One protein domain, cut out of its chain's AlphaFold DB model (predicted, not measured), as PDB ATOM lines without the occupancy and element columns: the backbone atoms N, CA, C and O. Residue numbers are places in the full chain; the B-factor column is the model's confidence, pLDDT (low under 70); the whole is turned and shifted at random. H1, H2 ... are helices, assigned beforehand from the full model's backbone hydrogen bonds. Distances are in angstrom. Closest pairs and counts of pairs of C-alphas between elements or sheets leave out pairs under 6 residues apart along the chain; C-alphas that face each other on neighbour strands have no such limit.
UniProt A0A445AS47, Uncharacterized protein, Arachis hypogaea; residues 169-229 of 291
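This is residues 169 to 229 of the 291 residues of an uncharacterized protein of Arachis hypogaea (UniProt A0A445AS47). Two helices make an open, lopsided U: H1 is the short arm, the link through residues 190 to 193 is the turn, and H2 folds back beside H1 as the long arm. A gap stays between the arms, and residues 212 to 229, of which 212 to 228 belong to H2, stick out past H1 as the free end of the long arm. The printed part has 61 residues with two named helices, H1 then H2, and no named strand, and its class is all helix. It is extended, with a radius of gyration of the C-alphas of 16.6 A, and its outline is a rod spanning 57 by 22 by 8 A.

H1 covers residues 171 to 189, from C-alpha 171 at (-10.841, 38.084, 13.068) to C-alpha 189 at (-17.003, 15.730, -1.623), a length of 27.4 A. H2 covers residues 194 to 228, from C-alpha 194 at (-26.536, 10.676, 6.734) to C-alpha 228 at (-24.206, 53.949, 34.142), a length of 51.3 A.

The link from H1 to H2 has 4 residues and is tight. H1 and H2 are near each other: their closest C-alphas are 8.1 A apart, and 10 pairs of C-alphas lie within 10 A. The N-to-C direction of H1 has components -0.21, -0.81 and -0.54, and that of H2 has 0.03, 0.89 and 0.46. In H1 and H2 every O i to N i+4 pair is within hydrogen-bond range.

The C-alphas of Arg 191 and Glu 229 are the two farthest apart, at 56.9 A. Residues 189 to 195 stand free, as do residues 212 to 229. The body without these stretches has 36 residues and spans 31 by 21 by 7 A. The printed part has no cut. The mean pLDDT of the printed part is 75.9; residues 169 to 173, 187, 191 to 195 and 227 to 229 are under 70.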
ATOM      1  N   ASN A 169     -15.856  42.536  12.014       54.69
ATOM      2  CA  ASN A 169     -14.379  42.553  12.104       54.69
ATOM      3  C   ASN A 169     -13.648  41.720  13.186       54.69
ATOM      4  O   ASN A 169     -12.415  41.777  13.269       54.69
ATOM      5  N   SER A 170     -14.331  40.890  13.975       64.31
ATOM      6  CA  SER A 170     -13.687  39.964  14.909       64.31
ATOM      7  C   SER A 170     -12.975  38.842  14.140       64.31
ATOM      8  O   SER A 170     -13.572  37.833  13.776       64.31
ATOM      9  N   ARG A 171     -11.664  39.004  13.889       67.44
ATOM     10  CA  ARG A 171     -10.841  38.084  13.068       67.44
ATOM     11  C   ARG A 171     -10.998  36.596  13.428       67.44
ATOM     12  O   ARG A 171     -10.880  35.743  12.554       67.44
ATOM     13  N   LEU A 172     -11.280  36.293  14.697       69.50
ATOM     14  CA  LEU A 172     -11.521  34.936  15.192       69.50
ATOM     15  C   LEU A 172     -12.822  34.317  14.647       69.50
ATOM     16  O   LEU A 172     -12.800  33.155  14.251       69.50
ATOM     17  N   SER A 173     -13.923  35.077  14.562       68.12
ATOM     18  CA  SER A 173     -15.214  34.564  14.066       68.12
ATOM     19  C   SER A 173     -15.150  34.222  12.576       68.12
ATOM     20  O   SER A 173     -15.561  33.137  12.172       68.12
ATOM     21  N   LEU A 174     -14.536  35.100  11.776       75.38
ATOM     22  CA  LEU A 174     -14.283  34.874  10.352       75.38
ATOM     23  C   LEU A 174     -13.385  33.653  10.118       75.38
ATOM     24  O   LEU A 174     -13.680  32.844   9.242       75.38
ATOM     25  N   SER A 175     -12.327  33.485  10.920       78.44
ATOM     26  CA  SER A 175     -11.439  32.315  10.843       78.44
ATOM     27  C   SER A 175     -12.172  31.004  11.160       78.44
ATOM     28  O   SER A 175     -12.048  30.023  10.420       78.44
ATOM     29  N   LEU A 176     -12.996  30.992  12.216       76.88
ATOM     30  CA  LEU A 176     -13.805  29.828  12.589       76.88
ATOM     31  C   LEU A 176     -14.850  29.494  11.507       76.88
ATOM     32  O   LEU A 176     -15.014  28.335  11.135       76.88
ATOM     33  N   PHE A 177     -15.516  30.508  10.949       77.31
ATOM     34  CA  PHE A 177     -16.507  30.327   9.886       77.31
ATOM     35  C   PHE A 177     -15.877  29.809   8.582       77.31
ATOM     36  O   PHE A 177     -16.411  28.892   7.959       77.31
ATOM     37  N   LEU A 178     -14.714  30.342   8.186       80.06
ATOM     38  CA  LEU A 178     -13.958  29.870   7.019       80.06
ATOM     39  C   LEU A 178     -13.485  28.423   7.191       80.06
ATOM     40  O   LEU A 178     -13.655  27.614   6.281       80.06
ATOM     41  N   THR A 179     -12.933  28.071   8.354       82.00
ATOM     42  CA  THR A 179     -12.477  26.694   8.618       82.00
ATOM     43  C   THR A 179     -13.633  25.694   8.666       82.00
ATOM     44  O   THR A 179     -13.510  24.619   8.077       82.00
ATOM     45  N   LEU A 180     -14.780  26.055   9.256       78.12
ATOM     46  CA  LEU A 180     -16.002  25.242   9.204       78.12
ATOM     47  C   LEU A 180     -16.555  25.099   7.775       78.12
ATOM     48  O   LEU A 180     -16.962  24.003   7.394       78.12
ATOM     49  N   SER A 181     -16.514  26.160   6.963       78.81
ATOM     50  CA  SER A 181     -16.966  26.124   5.560       78.81
ATOM     51  C   SER A 181     -16.096  25.196   4.701       78.81
ATOM     52  O   SER A 181     -16.617  24.342   3.988       78.81
ATOM     53  N   ILE A 182     -14.768  25.294   4.829       83.38
ATOM     54  CA  ILE A 182     -13.806  24.422   4.126       83.38
ATOM     55  C   ILE A 182     -13.939  22.961   4.590       83.38
ATOM     56  O   ILE A 182     -13.779  22.033   3.793       83.38
ATOM     57  N   LEU A 183     -14.239  22.735   5.874       79.44
ATOM     58  CA  LEU A 183     -14.521  21.399   6.399       79.44
ATOM     59  C   LEU A 183     -15.829  20.835   5.820       79.44
ATOM     60  O   LEU A 183     -15.860  19.665   5.445       79.44
ATOM     61  N   PHE A 184     -16.871  21.660   5.688       76.81
ATOM     62  CA  PHE A 184     -18.152  21.267   5.102       76.81
ATOM     63  C   PHE A 184     -18.033  20.901   3.614       76.81
ATOM     64  O   PHE A 184     -18.527  19.848   3.217       76.81
ATOM     65  N   GLU A 185     -17.313  21.674   2.792       79.94
ATOM     66  CA  GLU A 185     -17.087  21.296   1.382       79.94
ATOM     67  C   GLU A 185     -16.349  19.951   1.259       79.94
ATOM     68  O   GLU A 185     -16.759  19.078   0.491       79.94
ATOM     69  N   ARG A 186     -15.328  19.716   2.096       75.69
ATOM     70  CA  ARG A 186     -14.608  18.427   2.166       75.69
ATOM     71  C   ARG A 186     -15.458  17.266   2.700       75.69
ATOM     72  O   ARG A 186     -15.148  16.109   2.406       75.69
ATOM     73  N   MET A 187     -16.505  17.553   3.475       69.88
ATOM     74  CA  MET A 187     -17.513  16.573   3.902       69.88
ATOM     75  C   MET A 187     -18.531  16.277   2.795       69.88
ATOM     76  O   MET A 187     -19.022  15.158   2.724       69.88
ATOM     77  N   MET A 188     -18.831  17.236   1.914       73.12
ATOM     78  CA  MET A 188     -19.742  17.038   0.777       73.12
ATOM     79  C   MET A 188     -19.086  16.273  -0.385       73.12
ATOM     80  O   MET A 188     -19.754  15.497  -1.067       73.12
ATOM     81  N   GLU A 189     -17.778  16.456  -0.602       81.00
ATOM     82  CA  GLU A 189     -17.003  15.730  -1.623       81.00
ATOM     83  C   GLU A 189     -16.944  14.216  -1.339       81.00
ATOM     84  O   GLU A 189     -17.097  13.383  -2.238       81.00
ATOM     85  N   LYS A 190     -16.776  13.839  -0.067       73.12
ATOM     86  CA  LYS A 190     -16.823  12.446   0.383       73.12
ATOM     87  C   LYS A 190     -18.258  12.087   0.751       73.12
ATOM     88  O   LYS A 190     -18.713  12.486   1.811       73.12
ATOM     89  N   ARG A 191     -18.948  11.282  -0.069       64.19
ATOM     90  CA  ARG A 191     -20.320  10.784   0.196       64.19
ATOM     91  C   ARG A 191     -20.424   9.953   1.492       64.19
ATOM     92  O   ARG A 191     -20.496   8.725   1.442       64.19
ATOM     93  N   LEU A 192     -20.422  10.614   2.644       58.41
ATOM     94  CA  LEU A 192     -20.617  10.011   3.957       58.41
ATOM     95  C   LEU A 192     -22.106   9.764   4.233       58.41
ATOM     96  O   LEU A 192     -22.994  10.388   3.648       58.41
ATOM     97  N   VAL A 193     -22.371   8.807   5.119       64.31
ATOM     98  CA  VAL A 193     -23.728   8.374   5.474       64.31
ATOM     99  C   VAL A 193     -24.404   9.434   6.353       64.31
ATOM    100  O   VAL A 193     -23.750  10.106   7.154       64.31
ATOM    101  N   CYS A 194     -25.728   9.572   6.200       62.34
ATOM    102  CA  CYS A 194     -26.536  10.676   6.734       62.34
ATOM    103  C   CYS A 194     -26.393  10.930   8.247       62.34
ATOM    104  O   CYS A 194     -26.599  12.058   8.682       62.34
ATOM    105  N   GLU A 195     -26.018   9.926   9.041       67.38
ATOM    106  CA  GLU A 195     -25.819  10.057  10.493       67.38
ATOM    107  C   GLU A 195     -24.749  11.111  10.832       67.38
ATOM    108  O   GLU A 195     -24.996  12.011  11.632       67.38
ATOM    109  N   THR A 196     -23.607  11.095  10.134       74.88
ATOM    110  CA  THR A 196     -22.527  12.083  10.349       74.88
ATOM    111  C   THR A 196     -22.895  13.507   9.915       74.88
ATOM    112  O   THR A 196     -22.353  14.474  10.449       74.88
ATOM    113  N   LEU A 197     -23.847  13.665   8.988       76.69
ATOM    114  CA  LEU A 197     -24.380  14.981   8.615       76.69
ATOM    115  C   LEU A 197     -25.328  15.531   9.692       76.69
ATOM    116  O   LEU A 197     -25.354  16.741   9.917       76.69
ATOM    117  N   LEU A 198     -26.065  14.657  10.387       77.81
ATOM    118  CA  LEU A 198     -26.951  15.042  11.486       77.81
ATOM    119  C   LEU A 198     -26.150  15.564  12.690       77.81
ATOM    120  O   LEU A 198     -26.459  16.635  13.216       77.81
ATOM    121  N   GLU A 199     -25.078  14.862  13.075       79.12
ATOM    122  CA  GLU A 199     -24.158  15.319  14.128       79.12
ATOM    123  C   GLU A 199     -23.501  16.661  13.769       79.12
ATOM    124  O   GLU A 199     -23.430  17.564  14.605       79.12
ATOM    125  N   PHE A 200     -23.077  16.835  12.510       77.88
ATOM    126  CA  PHE A 200     -22.466  18.087  12.054       77.88
ATOM    127  C   PHE A 200     -23.454  19.265  12.062       77.88
ATOM    128  O   PHE A 200     -23.086  20.368  12.470       77.88
ATOM    129  N   SER A 201     -24.719  19.034  11.687       82.25
ATOM    130  CA  SER A 201     -25.784  20.044  11.788       82.25
ATOM    131  C   SER A 201     -26.000  20.486  13.238       82.25
ATOM    132  O   SER A 201     -26.065  21.682  13.521       82.25
ATOM    133  N   TYR A 202     -26.034  19.536  14.175       81.19
ATOM    134  CA  TYR A 202     -26.234  19.827  15.596       81.19
ATOM    135  C   TYR A 202     -25.041  20.580  16.217       81.19
ATOM    136  O   TYR A 202     -25.224  21.496  17.022       81.19
ATOM    137  N   LEU A 203     -23.809  20.268  15.797       79.50
ATOM    138  CA  LEU A 203     -22.612  21.023  16.193       79.50
ATOM    139  C   LEU A 203     -22.592  22.449  15.612       79.50
ATOM    140  O   LEU A 203     -22.189  23.383  16.312       79.50
ATOM    141  N   LEU A 204     -23.063  22.647  14.376       81.88
ATOM    142  CA  LEU A 204     -23.247  23.982  13.792       81.88
ATOM    143  C   LEU A 204     -24.278  24.810  14.578       81.88
ATOM    144  O   LEU A 204     -23.992  25.957  14.928       81.88
ATOM    145  N   GLU A 205     -25.425  24.230  14.935       86.00
ATOM    146  CA  GLU A 205     -26.422  24.889  15.792       86.00
ATOM    147  C   GLU A 205     -25.825  25.274  17.155       86.00
ATOM    148  O   GLU A 205     -25.872  26.442  17.541       86.00
ATOM    149  N   ILE A 206     -25.166  24.345  17.856       82.12
ATOM    150  CA  ILE A 206     -24.526  24.637  19.151       82.12
ATOM    151  C   ILE A 206     -23.463  25.742  19.019       82.12
ATOM    152  O   ILE A 206     -23.436  26.664  19.838       82.12
ATOM    153  N   SER A 207     -22.609  25.694  17.991       79.50
ATOM    154  CA  SER A 207     -21.570  26.714  17.792       79.50
ATOM    155  C   SER A 207     -22.157  28.105  17.526       79.50
ATOM    156  O   SER A 207     -21.693  29.085  18.110       79.50
ATOM    157  N   THR A 208     -23.226  28.203  16.728       83.62
ATOM    158  CA  THR A 208     -23.902  29.482  16.465       83.62
ATOM    159  C   THR A 208     -24.620  30.014  17.706       83.62
ATOM    160  O   THR A 208     -24.494  31.204  17.992       83.62
ATOM    161  N   PHE A 209     -25.259  29.164  18.518       83.44
ATOM    162  CA  PHE A 209     -25.819  29.565  19.819       83.44
ATOM    163  C   PHE A 209     -24.753  30.069  20.812       83.44
ATOM    164  O   PHE A 209     -25.010  31.030  21.542       83.44
ATOM    165  N   LEU A 210     -23.556  29.471  20.838       76.38
ATOM    166  CA  LEU A 210     -22.449  29.923  21.694       76.38
ATOM    167  C   LEU A 210     -21.868  31.267  21.226       76.38
ATOM    168  O   LEU A 210     -21.786  32.200  22.026       76.38
ATOM    169  N   MET A 211     -21.562  31.405  19.930       77.94
ATOM    170  CA  MET A 211     -21.099  32.669  19.331       77.94
ATOM    171  C   MET A 211     -22.109  33.808  19.537       77.94
ATOM    172  O   MET A 211     -21.735  34.952  19.814       77.94
ATOM    173  N   LEU A 212     -23.404  33.490  19.441       85.81
ATOM    174  CA  LEU A 212     -24.494  34.419  19.717       85.81
ATOM    175  C   LEU A 212     -24.487  34.830  21.199       85.81
ATOM    176  O   LEU A 212     -24.475  36.024  21.491       85.81
ATOM    177  N   ARG A 213     -24.417  33.876  22.140       85.88
ATOM    178  CA  ARG A 213     -24.386  34.137  23.594       85.88
ATOM    179  C   ARG A 213     -23.246  35.068  24.019       85.88
ATOM    180  O   ARG A 213     -23.479  35.956  24.837       85.88
ATOM    181  N   GLU A 214     -22.037  34.878  23.495       77.88
ATOM    182  CA  GLU A 214     -20.896  35.751  23.817       77.88
ATOM    183  C   GLU A 214     -21.089  37.167  23.256       77.88
ATOM    184  O   GLU A 214     -20.869  38.153  23.961       77.88
ATOM    185  N   SER A 215     -21.613  37.274  22.030       82.69
ATOM    186  CA  SER A 215     -21.960  38.559  21.407       82.69
ATOM    187  C   SER A 215     -23.037  39.316  22.204       82.69
ATOM    188  O   SER A 215     -22.913  40.521  22.421       82.69
ATOM    189  N   TRP A 216     -24.059  38.610  22.711       81.06
ATOM    190  CA  TRP A 216     -25.086  39.181  23.595       81.06
ATOM    191  C   TRP A 216     -24.521  39.688  24.921       81.06
ATOM    192  O   TRP A 216     -24.943  40.744  25.388       81.06
ATOM    193  N   ALA A 217     -23.571  38.971  25.527       79.06
ATOM    194  CA  ALA A 217     -22.955  39.395  26.782       79.06
ATOM    195  C   ALA A 217     -22.170  40.708  26.615       79.06
ATOM    196  O   ALA A 217     -22.313  41.614  27.435       79.06
ATOM    197  N   LEU A 218     -21.397  40.841  25.531       80.19
ATOM    198  CA  LEU A 218     -20.653  42.068  25.226       80.19
ATOM    199  C   LEU A 218     -21.588  43.252  24.937       80.19
ATOM    200  O   LEU A 218     -21.409  44.319  25.522       80.19
ATOM    201  N   LEU A 219     -22.623  43.049  24.112       84.12
ATOM    202  CA  LEU A 219     -23.614  44.084  23.801       84.12
ATOM    203  C   LEU A 219     -24.373  44.550  25.056       84.12
ATOM    204  O   LEU A 219     -24.571  45.749  25.249       84.12
ATOM    205  N   LEU A 220     -24.757  43.620  25.938       81.19
ATOM    206  CA  LEU A 220     -25.419  43.947  27.202       81.19
ATOM    207  C   LEU A 220     -24.499  44.763  28.123       81.19
ATOM    208  O   LEU A 220     -24.948  45.749  28.703       81.19
ATOM    209  N   CYS A 221     -23.218  44.399  28.229       77.88
ATOM    210  CA  CYS A 221     -22.232  45.166  28.994       77.88
ATOM    211  C   CYS A 221     -22.035  46.586  28.437       77.88
ATOM    212  O   CYS A 221     -21.961  47.530  29.221       77.88
ATOM    213  N   GLU A 222     -22.001  46.765  27.114       80.50
ATOM    214  CA  GLU A 222     -21.867  48.091  26.493       80.50
ATOM    215  C   GLU A 222     -23.109  48.973  26.728       80.50
ATOM    216  O   GLU A 222     -22.982  50.158  27.044       80.50
ATOM    217  N   ILE A 223     -24.312  48.392  26.641       80.44
ATOM    218  CA  ILE A 223     -25.577  49.080  26.949       80.44
ATOM    219  C   ILE A 223     -25.646  49.465  28.435       80.44
ATOM    220  O   ILE A 223     -26.040  50.586  28.759       80.44
ATOM    221  N   LEU A 224     -25.237  48.570  29.341       77.19
ATOM    222  CA  LEU A 224     -25.205  48.844  30.780       77.19
ATOM    223  C   LEU A 224     -24.167  49.914  31.143       77.19
ATOM    224  O   LEU A 224     -24.470  50.778  31.961       77.19
ATOM    225  N   ALA A 225     -22.987  49.912  30.514       75.31
ATOM    226  CA  ALA A 225     -21.979  50.954  30.709       75.31
ATOM    227  C   ALA A 225     -22.507  52.335  30.280       75.31
ATOM    228  O   ALA A 225     -22.469  53.280  31.065       75.31
ATOM    229  N   LYS A 226     -23.108  52.428  29.087       75.44
ATOM    230  CA  LYS A 226     -23.706  53.674  28.567       75.44
ATOM    231  C   LYS A 226     -24.894  54.187  29.390       75.44
ATOM    232  O   LYS A 226     -25.185  55.376  29.345       75.44
ATOM    233  N   HIS A 227     -25.563  53.318  30.150       65.56
ATOM    234  CA  HIS A 227     -26.598  53.705  31.115       65.56
ATOM    235  C   HIS A 227     -26.073  53.995  32.530       65.56
ATOM    236  O   HIS A 227     -26.809  54.565  33.331       65.56
ATOM    237  N   ALA A 228     -24.828  53.633  32.854       60.62
ATOM    238  CA  ALA A 228     -24.206  53.949  34.142       60.62
ATOM    239  C   ALA A 228     -23.591  55.361  34.175       60.62
ATOM    240  O   ALA A 228     -23.443  55.934  35.252       60.62
ATOM    241  N   GLU A 229     -23.255  55.930  33.013       58.00
ATOM    242  CA  GLU A 229     -22.754  57.309  32.887       58.00
ATOM    243  C   GLU A 229     -23.877  58.366  32.895       58.00
ATOM    244  O   GLU A 229     -23.611  59.544  33.127       58.00
TER     245      GLU A 229